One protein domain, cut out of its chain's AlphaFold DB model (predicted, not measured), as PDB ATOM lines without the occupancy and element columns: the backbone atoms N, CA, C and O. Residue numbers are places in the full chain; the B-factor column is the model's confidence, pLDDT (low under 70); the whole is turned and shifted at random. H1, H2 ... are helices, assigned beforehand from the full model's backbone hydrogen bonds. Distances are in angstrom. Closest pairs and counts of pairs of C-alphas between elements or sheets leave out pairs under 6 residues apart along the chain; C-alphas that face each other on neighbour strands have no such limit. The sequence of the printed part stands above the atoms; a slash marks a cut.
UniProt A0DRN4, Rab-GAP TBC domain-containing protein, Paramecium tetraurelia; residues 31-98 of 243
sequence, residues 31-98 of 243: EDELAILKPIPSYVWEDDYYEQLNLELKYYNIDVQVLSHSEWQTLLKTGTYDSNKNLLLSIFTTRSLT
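Overview. This is residues 31 to 98 of the 243 residues of the protein "Rab-GAP TBC domain-containing protein" of Paramecium tetraurelia (UniProt A0DRN4). A loose, flat, open arrangement of four separate helices: the longest, H2, runs along one edge, the chain folds back from its far end to H3, then loops back again to H4, which lies between H2 and H3. From the near end of H2 an arm, residues 31 to 48, sticks out with the small helix H1 at its tip. No two of the helices touch. The printed part has 68 residues with four named helices, in the order H1, H2, H3, H4, and no named strand; the class is all helix, with 36 residues in the helices. The whole is loose, with a radius of gyration of the C-alphas of 15.4 A and spans of 43 by 34 by 15 A.

Along the chain. H2, residues 48 to 59, is the longest helix and measures 15.5 A from C-alpha 48 at (-48.015, -8.261, 43.952) to C-alpha 59. H3, residues 69 to 78, measures 14.3 A. H4, residues 87 to 93, measures 9.8 A and ends with C-alpha 93 at (-43.161, -18.305, 40.239). H1, residues 31 to 37, measures 9.9 A and begins with C-alpha 31 at (-33.244, -3.340, 16.649).

Arrangement. H2 and H4 are close but not clearly touching, with 1 pair of C-alphas within 8 A. Their closest C-alphas, those of Tyr 50 and Thr 93, are 6.3 A apart. The two helices run opposite ways at a steep tilt of 55 degrees, and their centres are 13.3 A apart. H3 is apart from H2 and from H4, though each of these pairs follows in the chain. H1 is apart from H2, H3 and H4. In H1, H2, H3 and H4 every pair of O i and N i+4 is within hydrogen-bond range.

Size, cuts and confidence. The two C-alphas farthest apart in the domain are those of Glu 31 and Asn 61, 46.8 A. Residues 31 to 48, of which 31 to 37 belong to H1, stand free, and so do residues 55 to 61, of which 55 to 59 belong to H2. The body without these stretches has 43 residues, spans 32 by 24 by 14 A and has a radius of gyration of 10.5 A. The links H1 to H2, H2 to H3 and H3 to H4, of 10, 9 and 8 residues, are short. The printed part has no cut. The mean pLDDT of the printed part is 70.3; residues 31 to 51 and 95 to 96 of this predicted model are under 70, and the mean over H1 is 49.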
ATOM      1  N   GLU A  31     -32.336  -4.461  16.886       45.34
ATOM      2  CA  GLU A  31     -33.244  -3.340  16.649       45.34
ATOM      3  C   GLU A  31     -34.667  -3.782  16.278       45.34
ATOM      4  O   GLU A  31     -35.625  -3.124  16.692       45.34
ATOM      5  N   ASP A  32     -34.818  -4.887  15.543       49.78
ATOM      6  CA  ASP A  32     -36.116  -5.476  15.217       49.78
ATOM      7  C   ASP A  32     -36.786  -6.073  16.466       49.78
ATOM      8  O   ASP A  32     -37.966  -5.805  16.704       49.78
ATOM      9  N   GLU A  33     -36.042  -6.795  17.313       49.53
ATOM     10  CA  GLU A  33     -36.538  -7.285  18.611       49.53
ATOM     11  C   GLU A  33     -36.975  -6.125  19.526       49.53
ATOM     12  O   GLU A  33     -38.060  -6.139  20.112       49.53
ATOM     13  N   LEU A  34     -36.169  -5.063  19.615       49.75
ATOM     14  CA  LEU A  34     -36.480  -3.890  20.437       49.75
ATOM     15  C   LEU A  34     -37.673  -3.086  19.897       49.75
ATOM     16  O   LEU A  34     -38.444  -2.528  20.681       49.75
ATOM     17  N   ALA A  35     -37.860  -3.011  18.577       52.88
ATOM     18  CA  ALA A  35     -39.009  -2.343  17.966       52.88
ATOM     19  C   ALA A  35     -40.334  -3.081  18.228       52.88
ATOM     20  O   ALA A  35     -41.378  -2.437  18.340       52.88
ATOM     21  N   ILE A  36     -40.280  -4.406  18.383       51.09
ATOM     22  CA  ILE A  36     -41.414  -5.274  18.733       51.09
ATOM     23  C   ILE A  36     -41.844  -5.110  20.188       51.09
ATOM     24  O   ILE A  36     -43.035  -5.173  20.485       51.09
ATOM     25  N   LEU A  37     -40.886  -4.893  21.089       45.03
ATOM     26  CA  LEU A  37     -41.140  -4.752  22.523       45.03
ATOM     27  C   LEU A  37     -41.594  -3.336  22.918       45.03
ATOM     28  O   LEU A  37     -42.233  -3.169  23.951       45.03
ATOM     29  N   LYS A  38     -41.324  -2.314  22.093       44.00
ATOM     30  CA  LYS A  38     -41.690  -0.905  22.356       44.00
ATOM     31  C   LYS A  38     -43.186  -0.611  22.586       44.00
ATOM     32  O   LYS A  38     -43.460   0.286  23.383       44.00
ATOM     33  N   PRO A  39     -44.153  -1.258  21.904       40.72
ATOM     34  CA  PRO A  39     -45.575  -1.012  22.106       40.72
ATOM     35  C   PRO A  39     -46.225  -2.000  23.077       40.72
ATOM     36  O   PRO A  39     -47.406  -1.834  23.379       40.72
ATOM     37  N   ILE A  40     -45.499  -3.010  23.571       38.72
ATOM     38  CA  ILE A  40     -45.955  -3.764  24.736       38.72
ATOM     39  C   ILE A  40     -45.845  -2.751  25.875       38.72
ATOM     40  O   ILE A  40     -44.732  -2.287  26.140       38.72
ATOM     41  N   PRO A  41     -46.955  -2.334  26.519       33.25
ATOM     42  CA  PRO A  41     -46.844  -1.568  27.750       33.25
ATOM     43  C   PRO A  41     -45.831  -2.312  28.605       33.25
ATOM     44  O   PRO A  41     -45.879  -3.544  28.619       33.25
ATOM     45  N   SER A  42     -44.911  -1.624  29.278       39.12
ATOM     46  CA  SER A  42     -44.178  -2.274  30.354       39.12
ATOM     47  C   SER A  42     -45.239  -2.711  31.356       39.12
ATOM     48  O   SER A  42     -45.638  -1.949  32.235       39.12
ATOM     49  N   TYR A  43     -45.776  -3.910  31.155       38.62
ATOM     50  CA  TYR A  43     -46.544  -4.629  32.127       38.62
ATOM     51  C   TYR A  43     -45.458  -4.992  33.115       38.62
ATOM     52  O   TYR A  43     -44.796  -6.026  33.031       38.62
ATOM     53  N   VAL A  44     -45.184  -4.032  33.994       37.78
ATOM     54  CA  VAL A  44     -44.766  -4.351  35.333       37.78
ATOM     55  C   VAL A  44     -45.883  -5.280  35.763       37.78
ATOM     56  O   VAL A  44     -47.007  -4.843  35.994       37.78
ATOM     57  N   TRP A  45     -45.631  -6.586  35.679       41.72
ATOM     58  CA  TRP A  45     -46.337  -7.516  36.530       41.72
ATOM     59  C   TRP A  45     -46.140  -6.894  37.899       41.72
ATOM     60  O   TRP A  45     -45.007  -6.899  38.382       41.72
ATOM     61  N   GLU A  46     -47.156  -6.192  38.408       45.00
ATOM     62  CA  GLU A  46     -47.080  -5.602  39.734       45.00
ATOM     63  C   GLU A  46     -46.563  -6.729  40.625       45.00
ATOM     64  O   GLU A  46     -47.061  -7.863  40.556       45.00
ATOM     65  N   ASP A  47     -45.459  -6.453  41.327       51.06
ATOM     66  CA  ASP A  47     -44.712  -7.419  42.140       51.06
ATOM     67  C   ASP A  47     -45.636  -8.248  43.065       51.06
ATOM     68  O   ASP A  47     -45.305  -9.369  43.456       51.06
ATOM     69  N   ASP A  48     -46.836  -7.726  43.297       55.75
ATOM     70  CA  ASP A  48     -48.015  -8.261  43.952       55.75
ATOM     71  C   ASP A  48     -48.414  -9.697  43.584       55.75
ATOM     72  O   ASP A  48     -48.771 -10.422  44.501       55.75
ATOM     73  N   TYR A  49     -48.365 -10.190  42.333       60.25
ATOM     74  CA  TYR A  49     -48.925 -11.541  42.065       60.25
ATOM     75  C   TYR A  49     -48.143 -12.659  42.769       60.25
ATOM     76  O   TYR A  49     -48.728 -13.572  43.355       60.25
ATOM     77  N   TYR A  50     -46.810 -12.593  42.729       63.56
ATOM     78  CA  TYR A  50     -45.965 -13.589  43.391       63.56
ATOM     79  C   TYR A  50     -46.035 -13.448  44.912       63.56
ATOM     80  O   TYR A  50     -46.104 -14.450  45.625       63.56
ATOM     81  N   GLU A  51     -46.045 -12.214  45.418       68.75
ATOM     82  CA  GLU A  51     -46.218 -11.962  46.848       68.75
ATOM     83  C   GLU A  51     -47.582 -12.450  47.340       68.75
ATOM     84  O   GLU A  51     -47.654 -13.164  48.338       68.75
ATOM     85  N   GLN A  52     -48.650 -12.170  46.596       70.00
ATOM     86  CA  GLN A  52     -50.007 -12.616  46.882       70.00
ATOM     87  C   GLN A  52     -50.120 -14.139  46.840       70.00
ATOM     88  O   GLN A  52     -50.690 -14.728  47.754       70.00
ATOM     89  N   LEU A  53     -49.518 -14.800  45.849       72.00
ATOM     90  CA  LEU A  53     -49.475 -16.258  45.779       72.00
ATOM     91  C   LEU A  53     -48.734 -16.861  46.979       72.00
ATOM     92  O   LEU A  53     -49.225 -17.808  47.588       72.00
ATOM     93  N   ASN A  54     -47.593 -16.294  47.378       71.75
ATOM     94  CA  ASN A  54     -46.873 -16.743  48.573       71.75
ATOM     95  C   ASN A  54     -47.676 -16.510  49.858       71.75
ATOM     96  O   ASN A  54     -47.658 -17.351  50.758       71.75
ATOM     97  N   LEU A  55     -48.391 -15.385  49.951       73.94
ATOM     98  CA  LEU A  55     -49.287 -15.087  51.065       73.94
ATOM     99  C   LEU A  55     -50.450 -16.079  51.126       73.94
ATOM    100  O   LEU A  55     -50.762 -16.561  52.212       73.94
ATOM    101  N   GLU A  56     -51.051 -16.433  49.990       76.06
ATOM    102  CA  GLU A  56     -52.115 -17.437  49.907       76.06
ATOM    103  C   GLU A  56     -51.605 -18.832  50.279       76.06
ATOM    104  O   GLU A  56     -52.202 -19.494  51.128       76.06
ATOM    105  N   LEU A  57     -50.472 -19.270  49.723       77.88
ATOM    106  CA  LEU A  57     -49.861 -20.559  50.068       77.88
ATOM    107  C   LEU A  57     -49.561 -20.646  51.569       77.88
ATOM    108  O   LEU A  57     -49.879 -21.650  52.209       77.88
ATOM    109  N   LYS A  58     -49.039 -19.563  52.157       78.88
ATOM    110  CA  LYS A  58     -48.816 -19.454  53.602       78.88
ATOM    111  C   LYS A  58     -50.126 -19.465  54.393       78.88
ATOM    112  O   LYS A  58     -50.201 -20.144  55.414       78.88
ATOM    113  N   TYR A  59     -51.150 -18.743  53.940       78.12
ATOM    114  CA  TYR A  59     -52.466 -18.688  54.582       78.12
ATOM    115  C   TYR A  59     -53.134 -20.068  54.634       78.12
ATOM    116  O   TYR A  59     -53.676 -20.453  55.668       78.12
ATOM    117  N   TYR A  60     -53.037 -20.842  53.551       79.00
ATOM    118  CA  TYR A  60     -53.574 -22.202  53.473       79.00
ATOM    119  C   TYR A  60     -52.621 -23.281  54.017       79.00
ATOM    120  O   TYR A  60     -52.951 -24.465  53.952       79.00
ATOM    121  N   ASN A  61     -51.462 -22.895  54.568       79.56
ATOM    122  CA  ASN A  61     -50.424 -23.797  55.078       79.56
ATOM    123  C   ASN A  61     -50.000 -24.873  54.058       79.56
ATOM    124  O   ASN A  61     -49.790 -26.039  54.400       79.56
ATOM    125  N   ILE A  62     -49.920 -24.479  52.786       76.31
ATOM    126  CA  ILE A  62     -49.500 -25.339  51.685       76.31
ATOM    127  C   ILE A  62     -47.998 -25.136  51.496       76.31
ATOM    128  O   ILE A  62     -47.564 -24.117  50.962       76.31
ATOM    129  N   ASP A  63     -47.205 -26.115  51.927       76.31
ATOM    130  CA  ASP A  63     -45.776 -26.155  51.619       76.31
ATOM    131  C   ASP A  63     -45.591 -26.647  50.179       76.31
ATOM    132  O   ASP A  63     -45.857 -27.812  49.867       76.31
ATOM    133  N   VAL A  64     -45.194 -25.744  49.279       75.69
ATOM    134  CA  VAL A  64     -44.886 -26.092  47.890       75.69
ATOM    135  C   VAL A  64     -43.428 -25.795  47.594       75.69
ATOM    136  O   VAL A  64     -42.990 -24.648  47.558       75.69
ATOM    137  N   GLN A  65     -42.686 -26.855  47.301       83.81
ATOM    138  CA  GLN A  65     -41.307 -26.766  46.845       83.81
ATOM    139  C   GLN A  65     -41.287 -26.415  45.349       83.81
ATOM    140  O   GLN A  65     -41.826 -27.158  44.522       83.81
ATOM    141  N   VAL A  66     -40.648 -25.299  44.999       85.56
ATOM    142  CA  VAL A  66     -40.424 -24.865  43.609       85.56
ATOM    143  C   VAL A  66     -38.951 -25.004  43.209       85.56
ATOM    144  O   VAL A  66     -38.061 -25.126  44.058       85.56
ATOM    145  N   LEU A  67     -38.684 -25.032  41.904       84.88
ATOM    146  CA  LEU A  67     -37.330 -25.096  41.358       84.88
ATOM    147  C   LEU A  67     -36.599 -23.760  41.564       84.88
ATOM    148  O   LEU A  67     -37.107 -22.692  41.220       84.88
ATOM    149  N   SER A  68     -35.376 -23.838  42.081       85.12
ATOM    150  CA  SER A  68     -34.425 -22.727  42.143       85.12
ATOM    151  C   SER A  68     -33.813 -22.420  40.772       85.12
ATOM    152  O   SER A  68     -33.939 -23.196  39.824       85.12
ATOM    153  N   HIS A  69     -33.099 -21.293  40.659       82.81
ATOM    154  CA  HIS A  69     -32.426 -20.896  39.416       82.81
ATOM    155  C   HIS A  69     -31.468 -21.976  38.886       82.81
ATOM    156  O   HIS A  69     -31.498 -22.307  37.703       82.81
ATOM    157  N   SER A  70     -30.628 -22.557  39.747       85.75
ATOM    158  CA  SER A  70     -29.672 -23.597  39.347       85.75
ATOM    159  C   SER A  70     -30.371 -24.885  38.915       85.75
ATOM    160  O   SER A  70     -29.946 -25.518  37.952       85.75
ATOM    161  N   GLU A  71     -31.469 -25.253  39.573       89.06
ATOM    162  CA  GLU A  71     -32.274 -26.420  39.201       89.06
ATOM    163  C   GLU A  71     -32.986 -26.220  37.865       89.06
ATOM    164  O   GLU A  71     -33.027 -27.150  37.064       89.06
ATOM    165  N   TRP A  72     -33.463 -25.007  37.578       87.19
ATOM    166  CA  TRP A  72     -33.969 -24.642  36.255       87.19
ATOM    167  C   TRP A  72     -32.903 -24.802  35.170       87.19
ATOM    168  O   TRP A  72     -33.172 -25.402  34.130       87.19
ATOM    169  N   GLN A  73     -31.679 -24.328  35.416       84.50
ATOM    170  CA  GLN A  73     -30.572 -24.499  34.470       84.50
ATOM    171  C   GLN A  73     -30.221 -25.978  34.258       84.50
ATOM    172  O   GLN A  73     -29.944 -26.391  33.133       84.50
ATOM    173  N   THR A  74     -30.258 -26.793  35.315       87.56
ATOM    174  CA  THR A  74     -30.068 -28.246  35.208       87.56
ATOM    175  C   THR A  74     -31.189 -28.894  34.404       87.56
ATOM    176  O   THR A  74     -30.898 -29.684  33.504       87.56
ATOM    177  N   LEU A  75     -32.448 -28.540  34.667       88.31
ATOM    178  CA  LEU A  75     -33.609 -29.063  33.951       88.31
ATOM    179  C   LEU A  75     -33.534 -28.747  32.457       88.31
ATOM    180  O   LEU A  75     -33.668 -29.654  31.645       88.31
ATOM    181  N   LEU A  76     -33.245 -27.499  32.087       84.19
ATOM    182  CA  LEU A  76     -33.128 -27.096  30.682       84.19
ATOM    183  C   LEU A  76     -31.975 -27.806  29.958       84.19
ATOM    184  O   LEU A  76     -32.089 -28.123  28.779       84.19
ATOM    185  N   LYS A  77     -30.865 -28.091  30.652       84.31
ATOM    186  CA  LYS A  77     -29.698 -28.763  30.053       84.31
ATOM    187  C   LYS A  77     -29.837 -30.279  29.967       84.31
ATOM    188  O   LYS A  77     -29.308 -30.890  29.047       84.31
ATOM    189  N   THR A  78     -30.460 -30.894  30.967       84.94
ATOM    190  CA  THR A  78     -30.413 -32.354  31.167       84.94
ATOM    191  C   THR A  78     -31.774 -33.028  31.043       84.94
ATOM    192  O   THR A  78     -31.840 -34.250  30.954       84.94
ATOM    193  N   GLY A  79     -32.862 -32.257  31.083       83.19
ATOM    194  CA  GLY A  79     -34.225 -32.769  31.196       83.19
ATOM    195  C   GLY A  79     -34.569 -33.331  32.579       83.19
ATOM    196  O   GLY A  79     -35.647 -33.894  32.743       83.19
ATOM    197  N   THR A  80     -33.684 -33.206  33.576       83.00
ATOM    198  CA  THR A  80     -33.879 -33.796  34.911       83.00
ATOM    199  C   THR A  80     -34.182 -32.745  35.974       83.00
ATOM    200  O   THR A  80     -33.602 -31.660  35.980       83.00
ATOM    201  N   TYR A  81     -35.098 -33.071  36.887       87.31
ATOM    202  CA  TYR A  81     -35.426 -32.262  38.060       87.31
ATOM    203  C   TYR A  81     -35.913 -33.156  39.208       87.31
ATOM    204  O   TYR A  81     -36.248 -34.324  38.993       87.31
ATOM    205  N   ASP A  82     -35.957 -32.614  40.425       87.38
ATOM    206  CA  ASP A  82     -36.550 -33.300  41.574       87.38
ATOM    207  C   ASP A  82     -38.072 -33.413  41.401       87.38
ATOM    208  O   ASP A  82     -38.793 -32.415  41.458       87.38
ATOM    209  N   SER A  83     -38.568 -34.640  41.221       85.25
ATOM    210  CA  SER A  83     -39.989 -34.928  41.000       85.25
ATOM    211  C   SER A  83     -40.897 -34.539  42.167       85.25
ATOM    212  O   SER A  83     -42.111 -34.469  41.981       85.25
ATOM    213  N   ASN A  84     -40.344 -34.292  43.359       85.50
ATOM    214  CA  ASN A  84     -41.115 -33.804  44.504       85.50
ATOM    215  C   ASN A  84     -41.453 -32.310  44.392       85.50
ATOM    216  O   ASN A  84     -42.309 -31.815  45.124       85.50
ATOM    217  N   LYS A  85     -40.800 -31.583  43.478       85.56
ATOM    218  CA  LYS A  85     -41.047 -30.159  43.254       85.56
ATOM    219  C   LYS A  85     -42.190 -29.936  42.277       85.56
ATOM    220  O   LYS A  85     -42.346 -30.637  41.274       85.56
ATOM    221  N   ASN A  86     -42.980 -28.903  42.544       85.94
ATOM    222  CA  ASN A  86     -44.105 -28.543  41.698       85.94
ATOM    223  C   ASN A  86     -43.615 -27.749  40.485       85.94
ATOM    224  O   ASN A  86     -43.430 -26.533  40.546       85.94
ATOM    225  N   LEU A  87     -43.403 -28.450  39.373       83.31
ATOM    226  CA  LEU A  87     -42.896 -27.859  38.137       83.31
ATOM    227  C   LEU A  87     -43.832 -26.782  37.571       83.31
ATOM    228  O   LEU A  87     -43.361 -25.732  37.152       83.31
ATOM    229  N   LEU A  88     -45.148 -27.009  37.614       80.12
ATOM    230  CA  LEU A  88     -46.130 -26.049  37.107       80.12
ATOM    231  C   LEU A  88     -46.078 -24.742  37.897       80.12
ATOM    232  O   LEU A  88     -45.962 -23.673  37.308       80.12
ATOM    233  N   LEU A  89     -46.105 -24.830  39.230       78.69
ATOM    234  CA  LEU A  89     -45.979 -23.656  40.085       78.69
ATOM    235  C   LEU A  89     -44.637 -22.966  39.852       78.69
ATOM    236  O   LEU A  89     -44.603 -21.751  39.715       78.69
ATOM    237  N   SER A  90     -43.563 -23.745  39.705       83.19
ATOM    238  CA  SER A  90     -42.225 -23.218  39.433       83.19
ATOM    239  C   SER A  90     -42.182 -22.347  38.177       83.19
ATOM    240  O   SER A  90     -41.454 -21.362  38.172       83.19
ATOM    241  N   ILE A  91     -42.945 -22.679  37.126       80.94
ATOM    242  CA  ILE A  91     -43.042 -21.871  35.894       80.94
ATOM    243  C   ILE A  91     -43.725 -20.530  36.174       80.94
ATOM    244  O   ILE A  91     -43.295 -19.505  35.659       80.94
ATOM    245  N   PHE A  92     -44.769 -20.518  37.003       73.62
ATOM    246  CA  PHE A  92     -45.492 -19.289  37.343       73.62
ATOM    247  C   PHE A  92     -44.750 -18.414  38.355       73.62
ATOM    248  O   PHE A  92     -44.950 -17.204  38.389       73.62
ATOM    249  N   THR A  93     -43.895 -19.011  39.184       71.81
ATOM    250  CA  THR A  93     -43.161 -18.305  40.239       71.81
ATOM    251  C   THR A  93     -41.754 -17.883  39.832       71.81
ATOM    252  O   THR A  93     -41.110 -17.108  40.539       71.81
ATOM    253  N   THR A  94     -41.218 -18.427  38.740       70.69
ATOM    254  CA  THR A  94     -39.823 -18.193  38.375       70.69
ATOM    255  C   THR A  94     -39.629 -16.819  37.743       70.69
ATOM    256  O   THR A  94     -40.104 -16.533  36.652       70.69
ATOM    257  N   ARG A  95     -38.835 -15.975  38.407       68.94
ATOM    258  CA  ARG A  95     -38.224 -14.776  37.800       68.94
ATOM    259  C   ARG A  95     -36.910 -15.096  37.077       68.94
ATOM    260  O   ARG A  95     -36.218 -14.208  36.600       68.94
ATOM    261  N   SER A  96     -36.518 -16.370  37.085       68.06
ATOM    262  CA  SER A  96     -35.201 -16.834  36.654       68.06
ATOM    263  C   SER A  96     -35.139 -17.262  35.194       68.06
ATOM    264  O   SER A  96     -34.038 -17.517  34.710       68.06
ATOM    265  N   LEU A  97     -36.287 -17.384  34.525       74.12
ATOM    266  CA  LEU A  97     -36.357 -17.801  33.131       74.12
ATOM    267  C   LEU A  97     -36.602 -16.604  32.220       74.12
ATOM    268  O   LEU A  97     -37.467 -15.771  32.485       74.12
ATOM    269  N   THR A  98     -35.876 -16.555  31.111       77.75
ATOM    270  CA  THR A  98     -36.247 -15.704  29.982       77.75
ATOM    271  C   THR A  98     -37.458 -16.293  29.258       77.75
ATOM    272  O   THR A  98     -37.729 -17.493  29.347       77.75
TER     273      THR A  98